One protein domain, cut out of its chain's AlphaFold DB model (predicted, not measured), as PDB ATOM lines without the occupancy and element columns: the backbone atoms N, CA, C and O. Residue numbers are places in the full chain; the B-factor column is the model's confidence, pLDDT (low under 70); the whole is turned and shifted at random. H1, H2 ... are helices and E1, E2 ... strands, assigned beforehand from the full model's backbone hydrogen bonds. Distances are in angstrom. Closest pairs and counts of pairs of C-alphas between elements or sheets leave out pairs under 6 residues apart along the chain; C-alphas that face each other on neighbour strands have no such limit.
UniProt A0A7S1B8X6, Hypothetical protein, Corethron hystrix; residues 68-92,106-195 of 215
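Overview. This is residues 68 to 92 and 106 to 195 of the 215 residues of the protein "Hypothetical protein" of Corethron hystrix (UniProt A0A7S1B8X6). One twisted antiparallel sheet of seven strands makes the body, with no named helix on it; at one end residues 157 to 162 of the E7 to E8 link stick out, and towards the other the small helix H1 ends a free tail. The 115 printed residues are mostly strand, E1 to E8 and then H1 along the chain. The sheet's order is E2 E1 E8 E7 E6 E4 E3; E5 pairs with no named strand. The whole is loose, with a radius of gyration of the C-alphas of 19.2 A and spans of 68 by 32 by 23 A.

Arrangement. Start at E8, residues 169 to 182, which bends by 54 degrees at residue 179. Beside it find E7, residues 140 to 149, with N 145 and O 174 2.8 A apart, then E6, residues 128 to 137, with N 132 and O 144 at 2.8 A; E6 E7 E8 form a meander, each strand the antiparallel neighbour of the one before. Next come E4, residues 114 to 119, with N 117 and O 131 at 2.9 A, and edge strand E3, residues 106 to 110, with N 108 and O 116 at 2.9 A. E8's other neighbour is E1, residues 68 to 74, with N 72 and O 175 at 2.9 A; it forms a hairpin with edge strand E2, residues 81 to 85, where N 71 and O 83 are 2.9 A apart. E4 runs on into E5, residues 121 to 123, at 45 degrees. In H1, residues 189 to 195, every O i to N i+4 pair is within hydrogen-bond range.

Along the chain. Find C-alpha 68 at (221.430, 213.721, 190.059), where E1 begins. E8 runs 37.2 A from C-alpha 169 at (236.904, 188.039, 192.319); E7 spans 29.9 A and E6 28.6 A. H1 ends at C-alpha 195, (202.401, 209.370, 209.217).

Size, cuts and confidence. The C-alphas farthest apart, of Glu 158 and Met 190, are 68.2 A apart. Residues 93 to 105 are cut out, a gap of 17.6 A between C-alphas 92 and 106. The E7 to E8 link is long; pLDDT is under 70 at residues 155 to 162 and 186 to 195.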
ATOM      1  N   SER A  68     220.801 213.530 191.371       97.00
ATOM      2  CA  SER A  68     221.430 213.721 190.059       97.00
ATOM      3  C   SER A  68     222.944 213.795 190.184       97.00
ATOM      4  O   SER A  68     223.471 214.116 191.249       97.00
ATOM      5  N   GLY A  69     223.685 213.462 189.130       97.12
ATOM      6  CA  GLY A  69     225.148 213.433 189.187       97.12
ATOM      7  C   GLY A  69     225.771 212.498 188.168       97.12
ATOM      8  O   GLY A  69     225.347 212.466 187.016       97.12
ATOM      9  N   THR A  70     226.812 211.777 188.567       97.50
ATOM     10  CA  THR A  70     227.589 210.931 187.658       97.50
ATOM     11  C   THR A  70     227.738 209.520 188.198       97.50
ATOM     12  O   THR A  70     227.816 209.292 189.405       97.50
ATOM     13  N   SER A  71     227.787 208.576 187.267       97.00
ATOM     14  CA  SER A  71     228.022 207.162 187.518       97.00
ATOM     15  C   SER A  71     229.196 206.706 186.668       97.00
ATOM     16  O   SER A  71     229.306 207.080 185.497       97.00
ATOM     17  N   TRP A  72     230.061 205.896 187.261       97.12
ATOM     18  CA  TRP A  72     231.202 205.270 186.608       97.12
ATOM     19  C   TRP A  72     231.219 203.795 186.951       97.12
ATOM     20  O   TRP A  72     231.139 203.438 188.119       97.12
ATOM     21  N   THR A  73     231.322 202.935 185.944       95.69
ATOM     22  CA  THR A  73     231.417 201.487 186.110       95.69
ATOM     23  C   THR A  73     232.669 200.969 185.430       95.69
ATOM     24  O   THR A  73     232.868 201.197 184.240       95.69
ATOM     25  N   TRP A  74     233.470 200.235 186.189       96.38
ATOM     26  CA  TRP A  74     234.557 199.405 185.696       96.38
ATOM     27  C   TRP A  74     234.105 197.942 185.643       96.38
ATOM     28  O   TRP A  74     233.397 197.464 186.535       96.38
ATOM     29  N   GLY A  75     234.552 197.217 184.623       93.62
ATOM     30  CA  GLY A  75     234.451 195.762 184.566       93.62
ATOM     31  C   GLY A  75     235.608 195.159 183.765       93.62
ATOM     32  O   GLY A  75     236.052 195.767 182.789       93.62
ATOM     33  N   PRO A  76     236.080 193.951 184.122       87.38
ATOM     34  CA  PRO A  76     237.267 193.346 183.524       87.38
ATOM     35  C   PRO A  76     237.095 193.060 182.026       87.38
ATOM     36  O   PRO A  76     238.057 193.152 181.271       87.38
ATOM     37  N   THR A  77     235.873 192.754 181.577       84.56
ATOM     38  CA  THR A  77     235.568 192.487 180.159       84.56
ATOM     39  C   THR A  77     235.014 193.712 179.433       84.56
ATOM     40  O   THR A  77     235.251 193.895 178.243       84.56
ATOM     41  N   SER A  78     234.242 194.553 180.127       84.06
ATOM     42  CA  SER A  78     233.498 195.666 179.527       84.06
ATOM     43  C   SER A  78     234.258 196.993 179.489       84.06
ATOM     44  O   SER A  78     233.780 197.915 178.818       84.06
ATOM     45  N   GLY A  79     235.380 197.089 180.211       90.25
ATOM     46  CA  GLY A  79     236.150 198.316 180.404       90.25
ATOM     47  C   GLY A  79     235.437 199.350 181.278       90.25
ATOM     48  O   GLY A  79     234.424 199.049 181.919       90.25
ATOM     49  N   ASP A  80     235.978 200.568 181.272       94.31
ATOM     50  CA  ASP A  80     235.429 201.728 181.978       94.31
ATOM     51  C   ASP A  80     234.306 202.396 181.183       94.31
ATOM     52  O   ASP A  80     234.430 202.660 179.985       94.31
ATOM     53  N   ARG A  81     233.202 202.706 181.864       94.88
ATOM     54  CA  ARG A  81     232.051 203.416 181.300       94.88
ATOM     55  C   ARG A  81     231.564 204.467 182.281       94.88
ATOM     56  O   ARG A  81     231.356 204.158 183.448       94.88
ATOM     57  N   GLY A  82     231.345 205.685 181.799       95.50
ATOM     58  CA  GLY A  82     230.825 206.789 182.601       95.50
ATOM     59  C   GLY A  82     229.614 207.435 181.939       95.50
ATOM     60  O   GLY A  82     229.558 207.531 180.713       95.50
ATOM     61  N   TRP A  83     228.648 207.875 182.742       96.56
ATOM     62  CA  TRP A  83     227.495 208.636 182.266       96.56
ATOM     63  C   TRP A  83     226.994 209.625 183.320       96.56
ATOM     64  O   TRP A  83     227.224 209.474 184.523       96.56
ATOM     65  N   SER A  84     226.310 210.664 182.848       97.00
ATOM     66  CA  SER A  84     225.561 211.590 183.691       97.00
ATOM     67  C   SER A  84     224.152 211.061 183.935       97.00
ATOM     68  O   SER A  84     223.515 210.527 183.031       97.00
ATOM     69  N   VAL A  85     223.659 211.253 185.151       96.25
ATOM     70  CA  VAL A  85     222.293 210.946 185.570       96.25
ATOM     71  C   VAL A  85     221.622 212.271 185.908       96.25
ATOM     72  O   VAL A  85     222.021 212.939 186.864       96.25
ATOM     73  N   GLU A  86     220.641 212.675 185.106       94.62
ATOM     74  CA  GLU A  86     219.899 213.923 185.327       94.62
ATOM     75  C   GLU A  86     218.922 213.800 186.496       94.62
ATOM     76  O   GLU A  86     218.845 214.698 187.330       94.62
ATOM     77  N   GLU A  87     218.243 212.661 186.596       94.19
ATOM     78  CA  GLU A  87     217.393 212.284 187.718       94.19
ATOM     79  C   GLU A  87     217.465 210.763 187.881       94.19
ATOM     80  O   GLU A  87     217.353 210.015 186.911       94.19
ATOM     81  N   MET A  88     217.730 210.301 189.099       93.62
ATOM     82  CA  MET A  88     217.808 208.878 189.398       93.62
ATOM     83  C   MET A  88     216.418 208.252 189.392       93.62
ATOM     84  O   MET A  88     215.522 208.700 190.105       93.62
ATOM     85  N   GLU A  89     216.280 207.159 188.649       90.38
ATOM     86  CA  GLU A  89     215.058 206.369 188.625       90.38
ATOM     87  C   GLU A  89     214.809 205.661 189.965       90.38
ATOM     88  O   GLU A  89     215.733 205.236 190.664       90.38
ATOM     89  N   GLU A  90     213.536 205.470 190.310       85.44
ATOM     90  CA  GLU A  90     213.131 204.806 191.554       85.44
ATOM     91  C   GLU A  90     213.680 203.375 191.663       85.44
ATOM     92  O   GLU A  90     214.077 202.937 192.749       85.44
ATOM     93  N   ALA A  91     213.752 202.653 190.538       85.44
ATOM     94  CA  ALA A  91     214.308 201.304 190.470       85.44
ATOM     95  C   ALA A  91     215.771 201.264 190.951       85.44
ATOM     96  O   ALA A  91     216.146 200.360 191.706       85.44
ATOM     97  N   ASP A  92     216.542 202.302 190.618       88.50
ATOM     98  CA  ASP A  92     217.946 202.487 190.983       88.50
ATOM     99  C   ASP A  92     218.134 203.088 192.385       88.50
ATOM    100  O   ASP A  92     219.242 203.057 192.933       88.50
ATOM    101  N   TRP A 106     221.283 191.236 203.489       88.94
ATOM    102  CA  TRP A 106     221.351 192.010 204.726       88.94
ATOM    103  C   TRP A 106     221.392 193.492 204.387       88.94
ATOM    104  O   TRP A 106     222.288 193.914 203.665       88.94
ATOM    105  N   SER A 107     220.471 194.286 204.938       89.81
ATOM    106  CA  SER A 107     220.490 195.748 204.830       89.81
ATOM    107  C   SER A 107     220.697 196.367 206.209       89.81
ATOM    108  O   SER A 107     219.924 196.117 207.132       89.81
ATOM    109  N   MET A 108     221.765 197.150 206.362       88.00
ATOM    110  CA  MET A 108     222.177 197.723 207.642       88.00
ATOM    111  C   MET A 108     222.435 199.219 207.496       88.00
ATOM    112  O   MET A 108     223.271 199.635 206.696       88.00
ATOM    113  N   ARG A 109     221.747 200.024 208.310       87.69
ATOM    114  CA  ARG A 109     222.035 201.453 208.480       87.69
ATOM    115  C   ARG A 109     222.961 201.628 209.674       87.69
ATOM    116  O   ARG A 109     222.650 201.183 210.775       87.69
ATOM    117  N   LEU A 110     224.095 202.265 209.440       89.00
ATOM    118  CA  LEU A 110     225.147 202.505 210.415       89.00
ATOM    119  C   LEU A 110     225.277 204.019 210.654       89.00
ATOM    120  O   LEU A 110     224.847 204.837 209.838       89.00
ATOM    121  N   GLY A 111     225.874 204.405 211.784       87.75
ATOM    122  CA  GLY A 111     226.176 205.814 212.067       87.75
ATOM    123  C   GLY A 111     227.093 206.449 211.008       87.75
ATOM    124  O   GLY A 111     227.810 205.739 210.299       87.75
ATOM    125  N   GLY A 112     227.086 207.777 210.909       89.06
ATOM    126  CA  GLY A 112     227.840 208.530 209.898       89.06
ATOM    127  C   GLY A 112     227.223 208.467 208.504       89.06
ATOM    128  O   GLY A 112     227.942 208.500 207.510       89.06
ATOM    129  N   GLY A 113     225.904 208.265 208.432       91.25
ATOM    130  CA  GLY A 113     225.183 208.224 207.163       91.25
ATOM    131  C   GLY A 113     225.580 207.072 206.252       91.25
ATOM    132  O   GLY A 113     225.594 207.253 205.043       91.25
ATOM    133  N   VAL A 114     225.918 205.899 206.794       93.12
ATOM    134  CA  VAL A 114     226.322 204.735 205.994       93.12
ATOM    135  C   VAL A 114     225.182 203.723 205.916       93.12
ATOM    136  O   VAL A 114     224.598 203.343 206.926       93.12
ATOM    137  N   LEU A 115     224.889 203.249 204.712       93.25
ATOM    138  CA  LEU A 115     224.018 202.113 204.444       93.25
ATOM    139  C   LEU A 115     224.851 201.047 203.747       93.25
ATOM    140  O   LEU A 115     225.509 201.327 202.748       93.25
ATOM    141  N   VAL A 116     224.772 199.817 204.239       92.62
ATOM    142  CA  VAL A 116     225.387 198.669 203.583       92.62
ATOM    143  C   VAL A 116     224.324 197.637 203.242       92.62
ATOM    144  O   VAL A 116     223.485 197.305 204.080       92.62
ATOM    145  N   GLN A 117     224.361 197.136 202.010       92.69
ATOM    146  CA  GLN A 117     223.563 196.005 201.557       92.69
ATOM    147  C   GLN A 117     224.490 194.922 201.017       92.69
ATOM    148  O   GLN A 117     225.310 195.183 200.141       92.69
ATOM    149  N   VAL A 118     224.387 193.715 201.560       92.00
ATOM    150  CA  VAL A 118     225.281 192.603 201.212       92.00
ATOM    151  C   VAL A 118     224.543 191.271 201.201       92.00
ATOM    152  O   VAL A 118     223.611 191.098 201.990       92.00
ATOM    153  N   PRO A 119     224.960 190.304 200.374       91.38
ATOM    154  CA  PRO A 119     224.347 188.984 200.341       91.38
ATOM    155  C   PRO A 119     224.478 188.261 201.681       91.38
ATOM    156  O   PRO A 119     225.518 188.306 202.345       91.38
ATOM    157  N   LYS A 120     223.418 187.553 202.082       88.25
ATOM    158  CA  LYS A 120     223.443 186.642 203.237       88.25
ATOM    159  C   LYS A 120     224.339 185.436 202.952       88.25
ATOM    160  O   LYS A 120     225.037 184.962 203.852       88.25
ATOM    161  N   VAL A 121     224.302 184.955 201.709       88.12
ATOM    162  CA  VAL A 121     225.067 183.821 201.187       88.12
ATOM    163  C   VAL A 121     225.527 184.167 199.773       88.12
ATOM    164  O   VAL A 121     224.718 184.649 198.992       88.12
ATOM    165  N   ILE A 122     226.791 183.913 199.448       88.31
ATOM    166  CA  ILE A 122     227.303 183.947 198.071       88.31
ATOM    167  C   ILE A 122     227.361 182.510 197.570       88.31
ATOM    168  O   ILE A 122     228.045 181.690 198.185       88.31
ATOM    169  N   VAL A 123     226.658 182.207 196.486       86.56
ATOM    170  CA  VAL A 123     226.681 180.887 195.840       86.56
ATOM    171  C   VAL A 123     227.680 180.911 194.682       86.56
ATOM    172  O   VAL A 123     227.927 181.957 194.085       86.56
ATOM    173  N   GLY A 124     228.304 179.769 194.389       83.69
ATOM    174  CA  GLY A 124     229.230 179.654 193.263       83.69
ATOM    175  C   GLY A 124     228.553 179.897 191.911       83.69
ATOM    176  O   GLY A 124     227.379 179.587 191.718       83.69
ATOM    177  N   GLY A 125     229.319 180.434 190.960       77.31
ATOM    178  CA  GLY A 125     228.919 180.522 189.552       77.31
ATOM    179  C   GLY A 125     228.077 181.737 189.150       77.31
ATOM    180  O   GLY A 125     227.804 181.876 187.961       77.31
ATOM    181  N   GLN A 126     227.693 182.625 190.073       83.25
ATOM    182  CA  GLN A 126     227.022 183.894 189.754       83.25
ATOM    183  C   GLN A 126     227.635 185.067 190.539       83.25
ATOM    184  O   GLN A 126     228.071 184.878 191.678       83.25
ATOM    185  N   PRO A 127     227.720 186.272 189.943       89.94
ATOM    186  CA  PRO A 127     228.150 187.466 190.657       89.94
ATOM    187  C   PRO A 127     227.049 187.954 191.599       89.94
ATOM    188  O   PRO A 127     225.902 188.132 191.197       89.94
ATOM    189  N   GLU A 128     227.429 188.239 192.835       92.81
ATOM    190  CA  GLU A 128     226.562 188.823 193.851       92.81
ATOM    191  C   GLU A 128     226.931 190.285 194.112       92.81
ATOM    192  O   GLU A 128     228.095 190.679 193.987       92.81
ATOM    193  N   LEU A 129     225.952 191.106 194.495       93.00
ATOM    194  CA  LEU A 129     226.139 192.552 194.636       93.00
ATOM    195  C   LEU A 129     226.380 192.975 196.086       93.00
ATOM    196  O   LEU A 129     225.540 192.792 196.965       93.00
ATOM    197  N   PHE A 130     227.512 193.634 196.306       94.25
ATOM    198  CA  PHE A 130     227.859 194.331 197.537       94.25
ATOM    199  C   PHE A 130     227.653 195.822 197.324       94.25
ATOM    200  O   PHE A 130     228.310 196.427 196.481       94.25
ATOM    201  N   ARG A 131     226.759 196.435 198.092       94.75
ATOM    202  CA  ARG A 131     226.413 197.849 197.944       94.75
ATOM    203  C   ARG A 131     226.720 198.624 199.207       94.75
ATOM    204  O   ARG A 131     226.396 198.201 200.316       94.75
ATOM    205  N   LEU A 132     227.286 199.804 199.021       95.38
ATOM    206  CA  LEU A 132     227.494 200.792 200.063       95.38
ATOM    207  C   LEU A 132     226.952 202.124 199.567       95.38
ATOM    208  O   LEU A 132     227.301 202.575 198.482       95.38
ATOM    209  N   ALA A 133     226.105 202.761 200.361       95.44
ATOM    210  CA  ALA A 133     225.726 204.150 200.164       95.44
ATOM    211  C   ALA A 133     226.185 204.965 201.369       95.44
ATOM    212  O   ALA A 133     226.105 204.516 202.512       95.44
ATOM    213  N   TRP A 134     226.668 206.168 201.100       95.12
ATOM    214  CA  TRP A 134     227.145 207.097 202.101       95.12
ATOM    215  C   TRP A 134     226.540 208.474 201.848       95.12
ATOM    216  O   TRP A 134     226.715 209.049 200.775       95.12
ATOM    217  N   LEU A 135     225.830 208.979 202.850       93.50
ATOM    218  CA  LEU A 135     225.387 210.360 202.971       93.50
ATOM    219  C   LEU A 135     226.352 211.077 203.924       93.50
ATOM    220  O   LEU A 135     226.065 211.156 205.122       93.50
ATOM    221  N   PRO A 136     227.516 211.550 203.438       88.62
ATOM    222  CA  PRO A 136     228.463 212.275 204.280       88.62
ATOM    223  C   PRO A 136     227.816 213.513 204.898       88.62
ATOM    224  O   PRO A 136     228.074 213.831 206.054       88.62
ATOM    225  N   GLU A 137     226.948 214.179 204.149       88.19
ATOM    226  CA  GLU A 137     226.228 215.370 204.566       88.19
ATOM    227  C   GLU A 137     224.901 215.479 203.817       88.19
ATOM    228  O   GLU A 137     224.620 214.714 202.888       88.19
ATOM    229  N   GLU A 138     224.073 216.437 204.222       85.19
ATOM    230  CA  GLU A 138     222.806 216.689 203.552       85.19
ATOM    231  C   GLU A 138     223.032 217.080 202.087       85.19
ATOM    232  O   GLU A 138     223.885 217.896 201.751       85.19
ATOM    233  N   GLY A 139     222.268 216.455 201.191       89.25
ATOM    234  CA  GLY A 139     222.324 216.759 199.768       89.25
ATOM    235  C   GLY A 139     223.509 216.162 199.006       89.25
ATOM    236  O   GLY A 139     223.597 216.398 197.801       89.25
ATOM    237  N   ARG A 140     224.373 215.351 199.638       93.69
ATOM    238  CA  ARG A 140     225.424 214.581 198.953       93.69
ATOM    239  C   ARG A 140     225.268 213.090 199.190       93.69
ATOM    240  O   ARG A 140     225.225 212.649 200.330       93.69
ATOM    241  N   LEU A 141     225.255 212.322 198.106       95.56
ATOM    242  CA  LEU A 141     225.146 210.870 198.131       95.56
ATOM    243  C   LEU A 141     226.269 210.255 197.302       95.56
ATOM    244  O   LEU A 141     226.332 210.447 196.091       95.56
ATOM    245  N   SER A 142     227.111 209.462 197.951       96.25
ATOM    246  CA  SER A 142     228.106 208.626 197.287       96.25
ATOM    247  C   SER A 142     227.676 207.172 197.371       96.25
ATOM    248  O   SER A 142     227.232 206.717 198.427       96.25
ATOM    249  N   ARG A 143     227.809 206.421 196.280       96.44
ATOM    250  CA  ARG A 143     227.479 204.994 196.269       96.44
ATOM    251  C   ARG A 143     228.574 204.173 195.631       96.44
ATOM    252  O   ARG A 143     229.278 204.639 194.742       96.44
ATOM    253  N   ILE A 144     228.675 202.935 196.082       97.00
ATOM    254  CA  ILE A 144     229.502 201.902 195.486       97.00
ATOM    255  C   ILE A 144     228.644 200.651 195.348       97.00
ATOM    256  O   ILE A 144     227.949 200.266 196.288       97.00
ATOM    257  N   GLU A 145     228.710 200.013 194.188       96.06
ATOM    258  CA  GLU A 145     228.173 198.681 193.939       96.06
ATOM    259  C   GLU A 145     229.289 197.820 193.346       96.06
ATOM    260  O   GLU A 145     229.842 198.128 192.294       96.06
ATOM    261  N   ALA A 146     229.655 196.758 194.053       96.06
ATOM    262  CA  ALA A 146     230.686 195.816 193.657       96.06
ATOM    263  C   ALA A 146     230.040 194.469 193.329       96.06
ATOM    264  O   ALA A 146     229.400 193.864 194.189       96.06
ATOM    265  N   GLY A 147     230.223 193.995 192.099       95.25
ATOM    266  CA  GLY A 147     229.909 192.622 191.726       95.25
ATOM    267  C   GLY A 147     231.042 191.709 192.169       95.25
ATOM    268  O   GLY A 147     232.196 191.944 191.810       95.25
ATOM    269  N   VAL A 148     230.734 190.690 192.963       93.56
ATOM    270  CA  VAL A 148     231.720 189.754 193.506       93.56
ATOM    271  C   VAL A 148     231.286 188.332 193.201       93.56
ATOM    272  O   VAL A 148     230.180 187.924 193.536       93.56
ATOM    273  N   THR A 149     232.184 187.556 192.606       92.25
ATOM    274  CA  THR A 149     232.037 186.100 192.491       92.25
ATOM    275  C   THR A 149     232.898 185.422 193.539       92.25
ATOM    276  O   THR A 149     233.944 185.939 193.933       92.25
ATOM    277  N   ALA A 150     232.473 184.254 194.001       90.38
ATOM    278  CA  ALA A 150     233.260 183.403 194.878       90.38
ATOM    279  C   ALA A 150     233.040 181.935 194.507       90.38
ATOM    280  O   ALA A 150     232.170 181.628 193.693       90.38
ATOM    281  N   LEU A 151     233.823 181.041 195.117       87.06
ATOM    282  CA  LEU A 151     233.738 179.597 194.873       87.06
ATOM    283  C   LEU A 151     233.915 179.232 193.385       87.06
ATOM    284  O   LEU A 151     233.304 178.286 192.904       87.06
ATOM    285  N   GLY A 152     234.745 179.982 192.652       85.44
ATOM    286  CA  GLY A 152     235.166 179.583 191.309       85.44
ATOM    287  C   GLY A 152     236.136 178.417 191.425       85.44
ATOM    288  O   GLY A 152     237.196 178.581 192.027       85.44
ATOM    289  N   GLU A 153     235.759 177.246 190.924       80.69
ATOM    290  CA  GLU A 153     236.626 176.069 190.944       80.69
ATOM    291  C   GLU A 153     237.871 176.311 190.085       80.69
ATOM    292  O   GLU A 153     237.817 176.974 189.048       80.69
ATOM    293  N   VAL A 154     239.013 175.828 190.570       81.38
ATOM    294  CA  VAL A 154     240.272 175.847 189.825       81.38
ATOM    295  C   VAL A 154     240.474 174.455 189.255       81.38
ATOM    296  O   VAL A 154     240.652 173.504 190.016       81.38
ATOM    297  N   ASP A 155     240.454 174.356 187.928       68.75
ATOM    298  CA  ASP A 155     240.788 173.128 187.212       68.75
ATOM    299  C   ASP A 155     242.288 172.843 187.384       68.75
ATOM    300  O   ASP A 155     243.119 173.340 186.622       68.75
ATOM    301  N   ASP A 156     242.650 172.067 188.403       62.22
ATOM    302  CA  ASP A 156     243.995 171.510 188.528       62.22
ATOM    303  C   ASP A 156     244.019 170.113 187.907       62.22
ATOM    304  O   ASP A 156     243.341 169.193 188.357       62.22
ATOM    305  N   VAL A 157     244.823 169.953 186.854       56.88
ATOM    306  CA  VAL A 157     244.948 168.700 186.089       56.88
ATOM    307  C   VAL A 157     245.802 167.656 186.835       56.88
ATOM    308  O   VAL A 157     245.912 166.519 186.386       56.88
ATOM    309  N   GLU A 158     246.403 168.013 187.976       58.59
ATOM    310  CA  GLU A 158     247.482 167.227 188.595       58.59
ATOM    311  C   GLU A 158     247.188 166.633 189.985       58.59
ATOM    312  O   GLU A 158     248.017 165.861 190.458       58.59
ATOM    313  N   ASP A 159     246.050 166.916 190.640       54.22
ATOM    314  CA  ASP A 159     245.825 166.476 192.033       54.22
ATOM    315  C   ASP A 159     244.592 165.563 192.218       54.22
ATOM    316  O   ASP A 159     243.450 165.938 191.946       54.22
ATOM    317  N   ASP A 160     244.853 164.353 192.728       56.47
ATOM    318  CA  ASP A 160     243.932 163.231 192.983       56.47
ATOM    319  C   ASP A 160     242.823 163.569 194.013       56.47
ATOM    320  O   ASP A 160     242.853 163.160 195.176       56.47
ATOM    321  N   GLY A 161     241.786 164.290 193.580       59.31
ATOM    322  CA  GLY A 161     240.484 164.327 194.263       59.31
ATOM    323  C   GLY A 161     240.245 165.467 195.261       59.31
ATOM    324  O   GLY A 161     239.260 165.416 196.001       59.31
ATOM    325  N   ALA A 162     241.081 166.509 195.284       67.00
ATOM    326  CA  ALA A 162     240.840 167.713 196.085       67.00
ATOM    327  C   ALA A 162     240.214 168.843 195.242       67.00
ATOM    328  O   ALA A 162     240.808 169.298 194.270       67.00
ATOM    329  N   VAL A 163     239.045 169.356 195.649       73.06
ATOM    330  CA  VAL A 163     238.422 170.536 195.015       73.06
ATOM    331  C   VAL A 163     239.064 171.813 195.559       73.06
ATOM    332  O   VAL A 163     239.080 172.044 196.771       73.06
ATOM    333  N   ARG A 164     239.579 172.662 194.664       78.25
ATOM    334  CA  ARG A 164     240.211 173.950 194.990       78.25
ATOM    335  C   ARG A 164     239.350 175.102 194.481       78.25
ATOM    336  O   ARG A 164     238.783 175.027 193.397       78.25
ATOM    337  N   PHE A 165     239.292 176.186 195.251       83.81
ATOM    338  CA  PHE A 165     238.542 177.388 194.889       83.81
ATOM    339  C   PHE A 165     239.466 178.590 194.761       83.81
ATOM    340  O   PHE A 165     240.297 178.850 195.635       83.81
ATOM    341  N   ALA A 166     239.267 179.361 193.698       86.38
ATOM    342  CA  ALA A 166     239.864 180.666 193.527       86.38
ATOM    343  C   ALA A 166     239.360 181.630 194.620       86.38
ATOM    344  O   ALA A 166     238.216 181.520 195.086       86.38
ATOM    345  N   PRO A 167     240.187 182.607 195.034       87.94
ATOM    346  CA  PRO A 167     239.728 183.663 195.926       87.94
ATOM    347  C   PRO A 167     238.593 184.463 195.266       87.94
ATOM    348  O   PRO A 167     238.559 184.543 194.034       87.94
ATOM    349  N   PRO A 168     237.691 185.090 196.051       89.88
ATOM    350  CA  PRO A 168     236.628 185.917 195.498       89.88
ATOM    351  C   PRO A 168     237.163 186.976 194.529       89.88
ATOM    352  O   PRO A 168     238.168 187.628 194.816       89.88
ATOM    353  N   GLN A 169     236.492 187.138 193.392       91.19
ATOM    354  CA  GLN A 169     236.904 188.039 192.319       91.19
ATOM    355  C   GLN A 169     235.904 189.175 192.158       91.19
ATOM    356  O   GLN A 169     234.690 188.959 192.157       91.19
ATOM    357  N   LEU A 170     236.426 190.385 191.967       93.31
ATOM    358  CA  LEU A 170     235.635 191.554 191.612       93.31
ATOM    359  C   LEU A 170     235.289 191.491 190.119       93.31
ATOM    360  O   LEU A 170     236.172 191.567 189.266       93.31
ATOM    361  N   THR A 171     234.007 191.350 189.802       94.19
ATOM    362  CA  THR A 171     233.498 191.273 188.425       94.19
ATOM    363  C   THR A 171     233.015 192.614 187.898       94.19
ATOM    364  O   THR A 171     232.920 192.798 186.690       94.19
ATOM    365  N   SER A 172     232.685 193.549 188.782       95.81
ATOM    366  CA  SER A 172     232.342 194.919 188.418       95.81
ATOM    367  C   SER A 172     232.507 195.840 189.617       95.81
ATOM    368  O   SER A 172     232.377 195.416 190.766       95.81
ATOM    369  N   LEU A 173     232.773 197.111 189.345       97.06
ATOM    370  CA  LEU A 173     232.762 198.164 190.348       97.06
ATOM    371  C   LEU A 173     232.085 199.393 189.767       97.06
ATOM    372  O   LEU A 173     232.633 200.053 188.887       97.06
ATOM    373  N   ARG A 174     230.901 199.706 190.276       96.38
ATOM    374  CA  ARG A 174     230.199 200.951 190.007       96.38
ATOM    375  C   ARG A 174     230.403 201.901 191.174       96.38
ATOM    376  O   ARG A 174     230.244 201.523 192.330       96.38
ATOM    377  N   THR A 175     230.728 203.142 190.857       97.50
ATOM    378  CA  THR A 175     230.815 204.245 191.805       97.50
ATOM    379  C   THR A 175     229.931 205.372 191.315       97.50
ATOM    380  O   THR A 175     229.994 205.747 190.143       97.50
ATOM    381  N   ASP A 176     229.118 205.908 192.211       97.31
ATOM    382  CA  ASP A 176     228.258 207.034 191.913       97.31
ATOM    383  C   ASP A 176     228.562 208.205 192.843       97.31
ATOM    384  O   ASP A 176     228.779 208.016 194.046       97.31
ATOM    385  N   VAL A 177     228.499 209.416 192.294       97.12
ATOM    386  CA  VAL A 177     228.575 210.666 193.051       97.12
ATOM    387  C   VAL A 177     227.386 211.532 192.666       97.12
ATOM    388  O   VAL A 177     227.287 212.025 191.539       97.12
ATOM    389  N   PHE A 178     226.483 211.726 193.620       97.00
ATOM    390  CA  PHE A 178     225.234 212.444 193.435       97.00
ATOM    391  C   PHE A 178     225.103 213.646 194.364       97.00
ATOM    392  O   PHE A 178     225.603 213.678 195.491       97.00
ATOM    393  N   LYS A 179     224.347 214.620 193.868       95.81
ATOM    394  CA  LYS A 179     223.815 215.758 194.603       95.81
ATOM    395  C   LYS A 179     222.291 215.688 194.613       95.81
ATOM    396  O   LYS A 179     221.681 215.123 193.702       95.81
ATOM    397  N   MET A 180     221.673 216.265 195.634       94.31
ATOM    398  CA  MET A 180     220.219 216.386 195.681       94.31
ATOM    399  C   MET A 180     219.738 217.294 194.543       94.31
ATOM    400  O   MET A 180     220.210 218.419 194.381       94.31
ATOM    401  N   ALA A 181     218.808 216.777 193.748       93.00
ATOM    402  CA  ALA A 181     218.145 217.475 192.652       93.00
ATOM    403  C   ALA A 181     216.787 218.057 193.076       93.00
ATOM    404  O   ALA A 181     216.300 218.999 192.460       93.00
ATOM    405  N   GLY A 182     216.183 217.515 194.137       90.62
ATOM    406  CA  GLY A 182     214.898 217.969 194.654       90.62
ATOM    407  C   GLY A 182     214.293 217.009 195.676       90.62
ATOM    408  O   GLY A 182     214.879 215.986 196.033       90.62
ATOM    409  N   GLU A 183     213.103 217.357 196.147       88.25
ATOM    410  CA  GLU A 183     212.270 216.493 196.985       88.25
ATOM    411  C   GLU A 183     211.460 215.518 196.123       88.25
ATOM    412  O   GLU A 183     211.129 215.819 194.974       88.25
ATOM    413  N   LEU A 184     211.130 214.347 196.674       79.62
ATOM    414  CA  LEU A 184     210.153 213.452 196.053       79.62
ATOM    415  C   LEU A 184     208.751 214.065 196.172       79.62
ATOM    416  O   LEU A 184     208.405 214.671 197.190       79.62
ATOM    417  N   GLU A 185     207.935 213.916 195.132       70.00
ATOM    418  CA  GLU A 185     206.555 214.407 195.134       70.00
ATOM    419  C   GLU A 185     205.731 213.666 196.203       70.00
ATOM    420  O   GLU A 185     205.788 212.442 196.300       70.00
ATOM    421  N   GLY A 186     204.996 214.407 197.045       60.12
ATOM    422  CA  GLY A 186     204.135 213.838 198.099       60.12
ATOM    423  C   GLY A 186     204.829 213.435 199.408       60.12
ATOM    424  O   GLY A 186     204.194 212.834 200.271       60.12
ATOM    425  N   VAL A 187     206.119 213.749 199.586       54.47
ATOM    426  CA  VAL A 187     206.840 213.520 200.851       54.47
ATOM    427  C   VAL A 187     207.274 214.859 201.435       54.47
ATOM    428  O   VAL A 187     208.462 215.167 201.538       54.47
ATOM    429  N   SER A 188     206.320 215.702 201.834       52.50
ATOM    430  CA  SER A 188     206.698 216.836 202.675       52.50
ATOM    431  C   SER A 188     207.204 216.309 204.028       52.50
ATOM    432  O   SER A 188     206.672 215.347 204.587       52.50
ATOM    433  N   LYS A 189     208.225 216.956 204.610       53.19
ATOM    434  CA  LYS A 189     208.724 216.656 205.972       53.19
ATOM    435  C   LYS A 189     207.581 216.592 207.002       53.19
ATOM    436  O   LYS A 189     207.668 215.843 207.967       53.19
ATOM    437  N   MET A 190     206.505 217.346 206.765       52.25
ATOM    438  CA  MET A 190     205.275 217.352 207.559       52.25
ATOM    439  C   MET A 190     204.400 216.108 207.356       52.25
ATOM    440  O   MET A 190     203.878 215.590 208.336       52.25
ATOM    441  N   GLU A 191     204.245 215.601 206.133       56.75
ATOM    442  CA  GLU A 191     203.483 214.370 205.861       56.75
ATOM    443  C   GLU A 191     204.178 213.133 206.423       56.75
ATOM    444  O   GLU A 191     203.535 212.309 207.064       56.75
ATOM    445  N   PHE A 192     205.504 213.038 206.283       55.94
ATOM    446  CA  PHE A 192     206.271 211.943 206.881       55.94
ATOM    447  C   PHE A 192     206.167 211.939 208.416       55.94
ATOM    448  O   PHE A 192     205.956 210.889 209.021       55.94
ATOM    449  N   LEU A 193     206.266 213.115 209.054       57.88
ATOM    450  CA  LEU A 193     206.097 213.251 210.505       57.88
ATOM    451  C   LEU A 193     204.654 212.974 210.959       57.88
ATOM    452  O   LEU A 193     204.471 212.366 212.010       57.88
ATOM    453  N   ARG A 194     203.637 213.359 210.174       58.41
ATOM    454  CA  ARG A 194     202.233 212.997 210.444       58.41
ATOM    455  C   ARG A 194     202.010 211.491 210.377       58.41
ATOM    456  O   ARG A 194     201.394 210.948 211.284       58.41
ATOM    457  N   ASN A 195     202.557 210.817 209.371       60.12
ATOM    458  CA  ASN A 195     202.401 209.370 209.217       60.12
ATOM    459  C   ASN A 195     203.091 208.584 210.349       60.12
ATOM    460  O   ASN A 195     202.604 207.531 210.738       60.12
TER     461      ASN A 195